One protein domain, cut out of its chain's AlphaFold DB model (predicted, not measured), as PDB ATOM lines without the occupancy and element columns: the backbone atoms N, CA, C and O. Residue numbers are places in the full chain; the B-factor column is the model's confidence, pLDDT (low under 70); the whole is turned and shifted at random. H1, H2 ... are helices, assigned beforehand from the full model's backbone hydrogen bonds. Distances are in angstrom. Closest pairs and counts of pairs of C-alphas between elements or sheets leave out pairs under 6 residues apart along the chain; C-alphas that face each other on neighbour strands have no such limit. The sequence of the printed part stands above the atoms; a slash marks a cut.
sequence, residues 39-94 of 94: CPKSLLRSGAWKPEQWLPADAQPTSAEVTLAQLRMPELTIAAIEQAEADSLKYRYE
ATOM      1  N   CYS A  39     -43.339  59.033 -62.104       81.19
ATOM      2  CA  CYS A  39     -43.233  59.365 -60.686       81.19
ATOM      3  C   CYS A  39     -44.622  59.395 -60.012       81.19
ATOM      4  O   CYS A  39     -45.602  59.759 -60.668       81.19
ATOM      5  N   PRO A  40     -44.736  59.143 -58.693       78.69
ATOM      6  CA  PRO A  40     -46.026  59.158 -57.992       78.69
ATOM      7  C   PRO A  40     -46.814  60.472 -58.138       78.69
ATOM      8  O   PRO A  40     -48.040  60.472 -58.122       78.69
ATOM      9  N   LYS A  41     -46.123  61.607 -58.335       86.50
ATOM     10  CA  LYS A  41     -46.775  62.913 -58.546       86.50
ATOM     11  C   LYS A  41     -47.552  62.991 -59.861       86.50
ATOM     12  O   LYS A  41     -48.454  63.816 -59.954       86.50
ATOM     13  N   SER A  42     -47.197  62.190 -60.867       86.31
ATOM     14  CA  SER A  42     -47.918  62.159 -62.147       86.31
ATOM     15  C   SER A  42     -49.367  61.719 -61.946       86.31
ATOM     16  O   SER A  42     -50.262  62.431 -62.378       86.31
ATOM     17  N   LEU A  43     -49.592  60.648 -61.175       82.12
ATOM     18  CA  LEU A  43     -50.919  60.117 -60.848       82.12
ATOM     19  C   LEU A  43     -51.781  61.130 -60.085       82.12
ATOM     20  O   LEU A  43     -52.981  61.237 -60.318       82.12
ATOM     21  N   LEU A  44     -51.161  61.905 -59.186       85.06
ATOM     22  CA  LEU A  44     -51.857  62.969 -58.463       85.06
ATOM     23  C   LEU A  44     -52.289  64.109 -59.400       85.06
ATOM     24  O   LEU A  44     -53.382  64.648 -59.253       85.06
ATOM     25  N   ARG A  45     -51.425  64.492 -60.348       88.25
ATOM     26  CA  ARG A  45     -51.652  65.617 -61.272       88.25
ATOM     27  C   ARG A  45     -52.550  65.262 -62.453       88.25
ATOM     28  O   ARG A  45     -53.204  66.154 -62.974       88.25
ATOM     29  N   SER A  46     -52.578  63.999 -62.869       86.25
ATOM     30  CA  SER A  46     -53.387  63.535 -63.998       86.25
ATOM     31  C   SER A  46     -54.872  63.399 -63.667       86.25
ATOM     32  O   SER A  46     -55.660  63.131 -64.564       86.25
ATOM     33  N   GLY A  47     -55.266  63.532 -62.395       88.75
ATOM     34  CA  GLY A  47     -56.641  63.250 -61.991       88.75
ATOM     35  C   GLY A  47     -56.998  61.770 -62.147       88.75
ATOM     36  O   GLY A  47     -58.167  61.447 -62.324       88.75
ATOM     37  N   ALA A  48     -56.015  60.859 -62.057       87.81
ATOM     38  CA  ALA A  48     -56.227  59.422 -62.259       87.81
ATOM     39  C   ALA A  48     -57.350  58.841 -61.379       87.81
ATOM     40  O   ALA A  48     -57.980  57.875 -61.767       87.81
ATOM     41  N   TRP A  49     -57.655  59.446 -60.229       89.12
ATOM     42  CA  TRP A  49     -58.735  59.005 -59.332       89.12
ATOM     43  C   TRP A  49     -60.061  59.759 -59.499       89.12
ATOM     44  O   TRP A  49     -60.925  59.660 -58.632       89.12
ATOM     45  N   LYS A  50     -60.220  60.523 -60.582       93.19
ATOM     46  CA  LYS A  50     -61.429  61.283 -60.923       93.19
ATOM     47  C   LYS A  50     -61.930  60.860 -62.308       93.19
ATOM     48  O   LYS A  50     -61.622  61.547 -63.285       93.19
ATOM     49  N   PRO A  51     -62.629  59.715 -62.421       92.50
ATOM     50  CA  PRO A  51     -63.060  59.154 -63.704       92.50
ATOM     51  C   PRO A  51     -63.845  60.136 -64.580       92.50
ATOM     52  O   PRO A  51     -63.727  60.119 -65.799       92.50
ATOM     53  N   GLU A  52     -64.598  61.042 -63.961       94.00
ATOM     54  CA  GLU A  52     -65.353  62.105 -64.621       94.00
ATOM     55  C   GLU A  52     -64.481  63.131 -65.368       94.00
ATOM     56  O   GLU A  52     -64.992  63.884 -66.192       94.00
ATOM     57  N   GLN A  53     -63.177  63.176 -65.082       91.94
ATOM     58  CA  GLN A  53     -62.201  64.051 -65.742       91.94
ATOM     59  C   GLN A  53     -61.386  63.326 -66.816       91.94
ATOM     60  O   GLN A  53     -60.531  63.946 -67.451       91.94
ATOM     61  N   TRP A  54     -61.586  62.019 -66.992       92.00
ATOM     62  CA  TRP A  54     -60.817  61.249 -67.958       92.00
ATOM     63  C   TRP A  54     -61.223  61.614 -69.382       92.00
ATOM     64  O   TRP A  54     -62.391  61.876 -69.677       92.00
ATOM     65  N   LEU A  55     -60.241  61.600 -70.281       90.44
ATOM     66  CA  LEU A  55     -60.512  61.752 -71.701       90.44
ATOM     67  C   LEU A  55     -61.321  60.545 -72.210       90.44
ATOM     68  O   LEU A  55     -61.050  59.409 -71.789       90.44
ATOM     69  N   PRO A  56     -62.269  60.769 -73.137       92.81
ATOM     70  CA  PRO A  56     -62.874  59.701 -73.926       92.81
ATOM     71  C   PRO A  56     -61.809  58.768 -74.512       92.81
ATOM     72  O   PRO A  56     -60.701  59.207 -74.817       92.81
ATOM     73  N   ALA A  57     -62.124  57.478 -74.650       88.31
ATOM     74  CA  ALA A  57     -61.145  56.465 -75.060       88.31
ATOM     75  C   ALA A  57     -60.492  56.763 -76.423       88.31
ATOM     76  O   ALA A  57     -59.316  56.483 -76.614       88.31
ATOM     77  N   ASP A  58     -61.238  57.375 -77.339       92.62
ATOM     78  CA  ASP A  58     -60.797  57.813 -78.666       92.62
ATOM     79  C   ASP A  58     -59.977  59.118 -78.656       92.62
ATOM     80  O   ASP A  58     -59.384  59.477 -79.669       92.62
ATOM     81  N   ALA A  59     -59.917  59.811 -77.517       92.19
ATOM     82  CA  ALA A  59     -59.130  61.024 -77.310       92.19
ATOM     83  C   ALA A  59     -57.879  60.794 -76.438       92.19
ATOM     84  O   ALA A  59     -57.154  61.747 -76.145       92.19
ATOM     85  N   GLN A  60     -57.630  59.563 -75.982       90.81
ATOM     86  CA  GLN A  60     -56.439  59.242 -75.196       90.81
ATOM     87  C   GLN A  60     -55.201  59.152 -76.096       90.81
ATOM     88  O   GLN A  60     -55.277  58.550 -77.168       90.81
ATOM     89  N   PRO A  61     -54.050  59.705 -75.669       91.94
ATOM     90  CA  PRO A  61     -52.811  59.533 -76.409       91.94
ATOM     91  C   PRO A  61     -52.357  58.073 -76.346       91.94
ATOM     92  O   PRO A  61     -52.522  57.382 -75.337       91.94
ATOM     93  N   THR A  62     -51.724  57.623 -77.417       92.38
ATOM     94  CA  THR A  62     -51.035  56.335 -77.486       92.38
ATOM     95  C   THR A  62     -49.805  56.312 -76.567       92.38
ATOM     96  O   THR A  62     -49.251  57.352 -76.196       92.38
ATOM     97  N   SER A  63     -49.322  55.109 -76.222       90.88
ATOM     98  CA  SER A  63     -48.072  54.942 -75.455       90.88
ATOM     99  C   SER A  63     -46.886  55.632 -76.140       90.88
ATOM    100  O   SER A  63     -46.094  56.320 -75.490       90.88
ATOM    101  N   ALA A  64     -46.809  55.525 -77.468       93.88
ATOM    102  CA  ALA A  64     -45.752  56.132 -78.262       93.88
ATOM    103  C   ALA A  64     -45.797  57.669 -78.243       93.88
ATOM    104  O   ALA A  64     -44.750  58.303 -78.101       93.88
ATOM    105  N   GLU A  65     -46.983  58.284 -78.302       93.62
ATOM    106  CA  GLU A  65     -47.137  59.741 -78.173       93.62
ATOM    107  C   GLU A  65     -46.707  60.244 -76.789       93.62
ATOM    108  O   GLU A  65     -45.971  61.231 -76.687       93.62
ATOM    109  N   VAL A  66     -47.109  59.545 -75.720       91.00
ATOM    110  CA  VAL A  66     -46.688  59.870 -74.346       91.00
ATOM    111  C   VAL A  66     -45.170  59.749 -74.206       91.00
ATOM    112  O   VAL A  66     -44.519  60.641 -73.650       91.00
ATOM    113  N   THR A  67     -44.591  58.674 -74.742       90.44
ATOM    114  CA  THR A  67     -43.150  58.412 -74.694       90.44
ATOM    115  C   THR A  67     -42.360  59.470 -75.460       90.44
ATOM    116  O   THR A  67     -41.409  60.031 -74.911       90.44
ATOM    117  N   LEU A  68     -42.778  59.818 -76.679       92.38
ATOM    118  CA  LEU A  68     -42.131  60.855 -77.485       92.38
ATOM    119  C   LEU A  68     -42.146  62.214 -76.769       92.38
ATOM    120  O   LEU A  68     -41.109  62.876 -76.655       92.38
ATOM    121  N   ALA A  69     -43.302  62.600 -76.217       90.81
ATOM    122  CA  ALA A  69     -43.457  63.840 -75.457       90.81
ATOM    123  C   ALA A  69     -42.578  63.873 -74.190       90.81
ATOM    124  O   ALA A  69     -42.089  64.940 -73.795       90.81
ATOM    125  N   GLN A  70     -42.362  62.718 -73.551       87.19
ATOM    126  CA  GLN A  70     -41.533  62.592 -72.354       87.19
ATOM    127  C   GLN A  70     -40.031  62.628 -72.668       87.19
ATOM    128  O   GLN A  70     -39.286  63.292 -71.945       87.19
ATOM    129  N   LEU A  71     -39.586  61.930 -73.718       90.00
ATOM    130  CA  LEU A  71     -38.168  61.823 -74.073       90.00
ATOM    131  C   LEU A  71     -37.611  63.118 -74.669       90.00
ATOM    132  O   LEU A  71     -36.443  63.427 -74.446       90.00
ATOM    133  N   ARG A  72     -38.444  63.902 -75.374       86.25
ATOM    134  CA  ARG A  72     -38.042  65.167 -76.024       86.25
ATOM    135  C   ARG A  72     -36.812  65.008 -76.930       86.25
ATOM    136  O   ARG A  72     -35.965  65.896 -76.996       86.25
ATOM    137  N   MET A  73     -36.737  63.871 -77.611       92.44
ATOM    138  CA  MET A  73     -35.684  63.508 -78.556       92.44
ATOM    139  C   MET A  73     -36.217  63.731 -79.981       92.44
ATOM    140  O   MET A  73     -37.088  62.970 -80.409       92.44
ATOM    141  N   PRO A  74     -35.789  64.793 -80.690       88.88
ATOM    142  CA  PRO A  74     -36.353  65.163 -81.992       88.88
ATOM    143  C   PRO A  74     -36.129  64.129 -83.107       88.88
ATOM    144  O   PRO A  74     -36.812  64.170 -84.125       88.88
ATOM    145  N   GLU A  75     -35.180  63.217 -82.931       93.88
ATOM    146  CA  GLU A  75     -34.864  62.122 -83.846       93.88
ATOM    147  C   GLU A  75     -35.814  60.922 -83.728       93.88
ATOM    148  O   GLU A  75     -35.855  60.081 -84.628       93.88
ATOM    149  N   LEU A  76     -36.573  60.823 -82.632       95.06
ATOM    150  CA  LEU A  76     -37.537  59.746 -82.449       95.06
ATOM    151  C   LEU A  76     -38.840  60.062 -83.181       95.06
ATOM    152  O   LEU A  76     -39.356  61.177 -83.141       95.06
ATOM    153  N   THR A  77     -39.407  59.040 -83.814       96.25
ATOM    154  CA  THR A  77     -40.746  59.093 -84.404       96.25
ATOM    155  C   THR A  77     -41.685  58.180 -83.628       96.25
ATOM    156  O   THR A  77     -41.242  57.220 -82.998       96.25
ATOM    157  N   ILE A  78     -42.989  58.457 -83.699       96.12
ATOM    158  CA  ILE A  78     -44.024  57.593 -83.108       96.12
ATOM    159  C   ILE A  78     -43.851  56.150 -83.606       96.12
ATOM    160  O   ILE A  78     -43.710  55.247 -82.790       96.12
ATOM    161  N   ALA A  79     -43.715  55.952 -84.921       96.88
ATOM    162  CA  ALA A  79     -43.537  54.627 -85.519       96.88
ATOM    163  C   ALA A  79     -42.281  53.890 -85.015       96.88
ATOM    164  O   ALA A  79     -42.311  52.679 -84.810       96.88
ATOM    165  N   ALA A  80     -41.170  54.604 -84.790       95.81
ATOM    166  CA  ALA A  80     -39.959  53.999 -84.234       95.81
ATOM    167  C   ALA A  80     -40.163  53.536 -82.782       95.81
ATOM    168  O   ALA A  80     -39.652  52.485 -82.394       95.81
ATOM    169  N   ILE A  81     -40.922  54.298 -81.988       95.56
ATOM    170  CA  ILE A  81     -41.258  53.932 -80.609       95.56
ATOM    171  C   ILE A  81     -42.214  52.737 -80.592       95.56
ATOM    172  O   ILE A  81     -41.948  51.778 -79.877       95.56
ATOM    173  N   GLU A  82     -43.267  52.744 -81.411       96.19
ATOM    174  CA  GLU A  82     -44.200  51.615 -81.533       96.19
ATOM    175  C   GLU A  82     -43.473  50.323 -81.927       96.19
ATOM    176  O   GLU A  82     -43.719  49.261 -81.352       96.19
ATOM    177  N   GLN A  83     -42.527  50.415 -82.868       95.19
ATOM    178  CA  GLN A  83     -41.703  49.279 -83.271       95.19
ATOM    179  C   GLN A  83     -40.848  48.767 -82.103       95.19
ATOM    180  O   GLN A  83     -40.829  47.567 -81.839       95.19
ATOM    181  N   ALA A  84     -40.197  49.664 -81.356       92.50
ATOM    182  CA  ALA A  84     -39.401  49.292 -80.186       92.50
ATOM    183  C   ALA A  84     -40.252  48.672 -79.059       92.50
ATOM    184  O   ALA A  84     -39.818  47.721 -78.406       92.50
ATOM    185  N   GLU A  85     -41.467  49.178 -78.833       92.12
ATOM    186  CA  GLU A  85     -42.425  48.610 -77.880       92.12
ATOM    187  C   GLU A  85     -42.851  47.193 -78.301       92.12
ATOM    188  O   GLU A  85     -42.826  46.270 -77.481       92.12
ATOM    189  N   ALA A  86     -43.169  46.990 -79.583       92.25
ATOM    190  CA  ALA A  86     -43.533  45.684 -80.125       92.25
ATOM    191  C   ALA A  86     -42.374  44.676 -80.066       92.25
ATOM    192  O   ALA A  86     -42.579  43.518 -79.693       92.25
ATOM    193  N   ASP A  87     -41.157  45.106 -80.402       94.75
ATOM    194  CA  ASP A  87     -39.958  44.269 -80.352       94.75
ATOM    195  C   ASP A  87     -39.596  43.900 -78.912       94.75
ATOM    196  O   ASP A  87     -39.282  42.744 -78.634       94.75
ATOM    197  N   SER A  88     -39.744  44.834 -77.967       88.06
ATOM    198  CA  SER A  88     -39.616  44.543 -76.536       88.06
ATOM    199  C   SER A  88     -40.587  43.439 -76.118       88.06
ATOM    200  O   SER A  88     -40.184  42.491 -75.461       88.06
ATOM    201  N   LEU A  89     -41.854  43.467 -76.533       85.25
ATOM    202  CA  LEU A  89     -42.794  42.399 -76.164       85.25
ATOM    203  C   LEU A  89     -42.444  41.035 -76.780       85.25
ATOM    204  O   LEU A  89     -42.703  40.010 -76.151       85.25
ATOM    205  N   LYS A  90     -41.853  41.013 -77.980       88.75
ATOM    206  CA  LYS A  90     -41.485  39.774 -78.683       88.75
ATOM    207  C   LYS A  90     -40.192  39.151 -78.159       88.75
ATOM    208  O   LYS A  90     -40.154  37.941 -77.972       88.75
ATOM    209  N   TYR A  91     -39.168  39.964 -77.908       88.00
ATOM    210  CA  TYR A  91     -37.796  39.488 -77.682       88.00
ATOM    211  C   TYR A  91     -37.281  39.714 -76.251       88.00
ATOM    212  O   TYR A  91     -36.130  39.424 -75.959       88.00
ATOM    213  N   ARG A  92     -38.101  40.218 -75.314       69.38
ATOM    214  CA  ARG A  92     -37.668  40.566 -73.936       69.38
ATOM    215  C   ARG A  92     -37.120  39.411 -73.090       69.38
ATOM    216  O   ARG A  92     -36.545  39.681 -72.036       69.38
ATOM    217  N   TYR A  93     -37.311  38.164 -73.511       65.31
ATOM    218  CA  TYR A  93     -36.840  36.974 -72.796       65.31
ATOM    219  C   TYR A  93     -35.916  36.071 -73.630       65.31
ATOM    220  O   TYR A  93     -35.590  34.980 -73.162       65.31
ATOM    221  N   GLU A  94     -35.520  36.508 -74.830       54.22
ATOM    222  CA  GLU A  94     -34.418  35.899 -75.594       54.22
ATOM    223  C   GLU A  94     -33.070  36.467 -75.125       54.22
ATOM    224  O   GLU A  94     -32.115  35.668 -74.993       54.22
TER     225      GLU A  94
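AT A GLANCE: This is residues 39 to 94 of the 94 residues of an uncharacterized protein of Actinobacteria bacterium OK006 (UniProt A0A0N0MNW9). Two helices, H3 and H2, meet at their early residues as an open corner, and a long stretch with no named element, residues 46 to 62, swings out from H2 to a small third helix, H1, which packs on neither of them. The last part of H3 and the tail after it, residues 86 to 94, stick out on their own. The printed part has 56 residues with three named helices, in the order H1, H2, H3, and no named strand; its class is all helix. It is loose, with a radius of gyration of the C-alphas of 14.2 A and spans of 40 by 29 by 25 A.

IN THESE COORDINATES: The longest helix, H3, is residues 78 to 91, 19.9 A from C-alpha 78 at (-44.024, 57.593, -83.108) to C-alpha 91 at (-37.796, 39.488, -77.682). H2 is residues 63 to 71, 12.1 A long. H1 is residues 40 to 45, beginning with C-alpha 40 at (-46.026, 59.158, -57.992).

HOW THE PARTS SIT: H3 touches H2 with residues 78 to 82 alone; the closest C-alphas are those of Ala 64 and Ile 78, 5.3 A apart. They run opposite ways at a steep tilt of 69.5 degrees, only just short of about perpendicular. H1 is apart from both H2 and H3. Every O i to N i+4 pair is within hydrogen-bond range in H2 and H3, and 1 of 2 in H1.

THE WHOLE: The C-alphas farthest apart, those of Glu 52 and Glu 94, are 42.0 A apart. The printed part has no cut. The link from H1 to H2, 17 residues, is long; that from H2 to H3, 6 residues, is short. The mean pLDDT of the printed part is 89.2, and residues 92 to 94 are under 70.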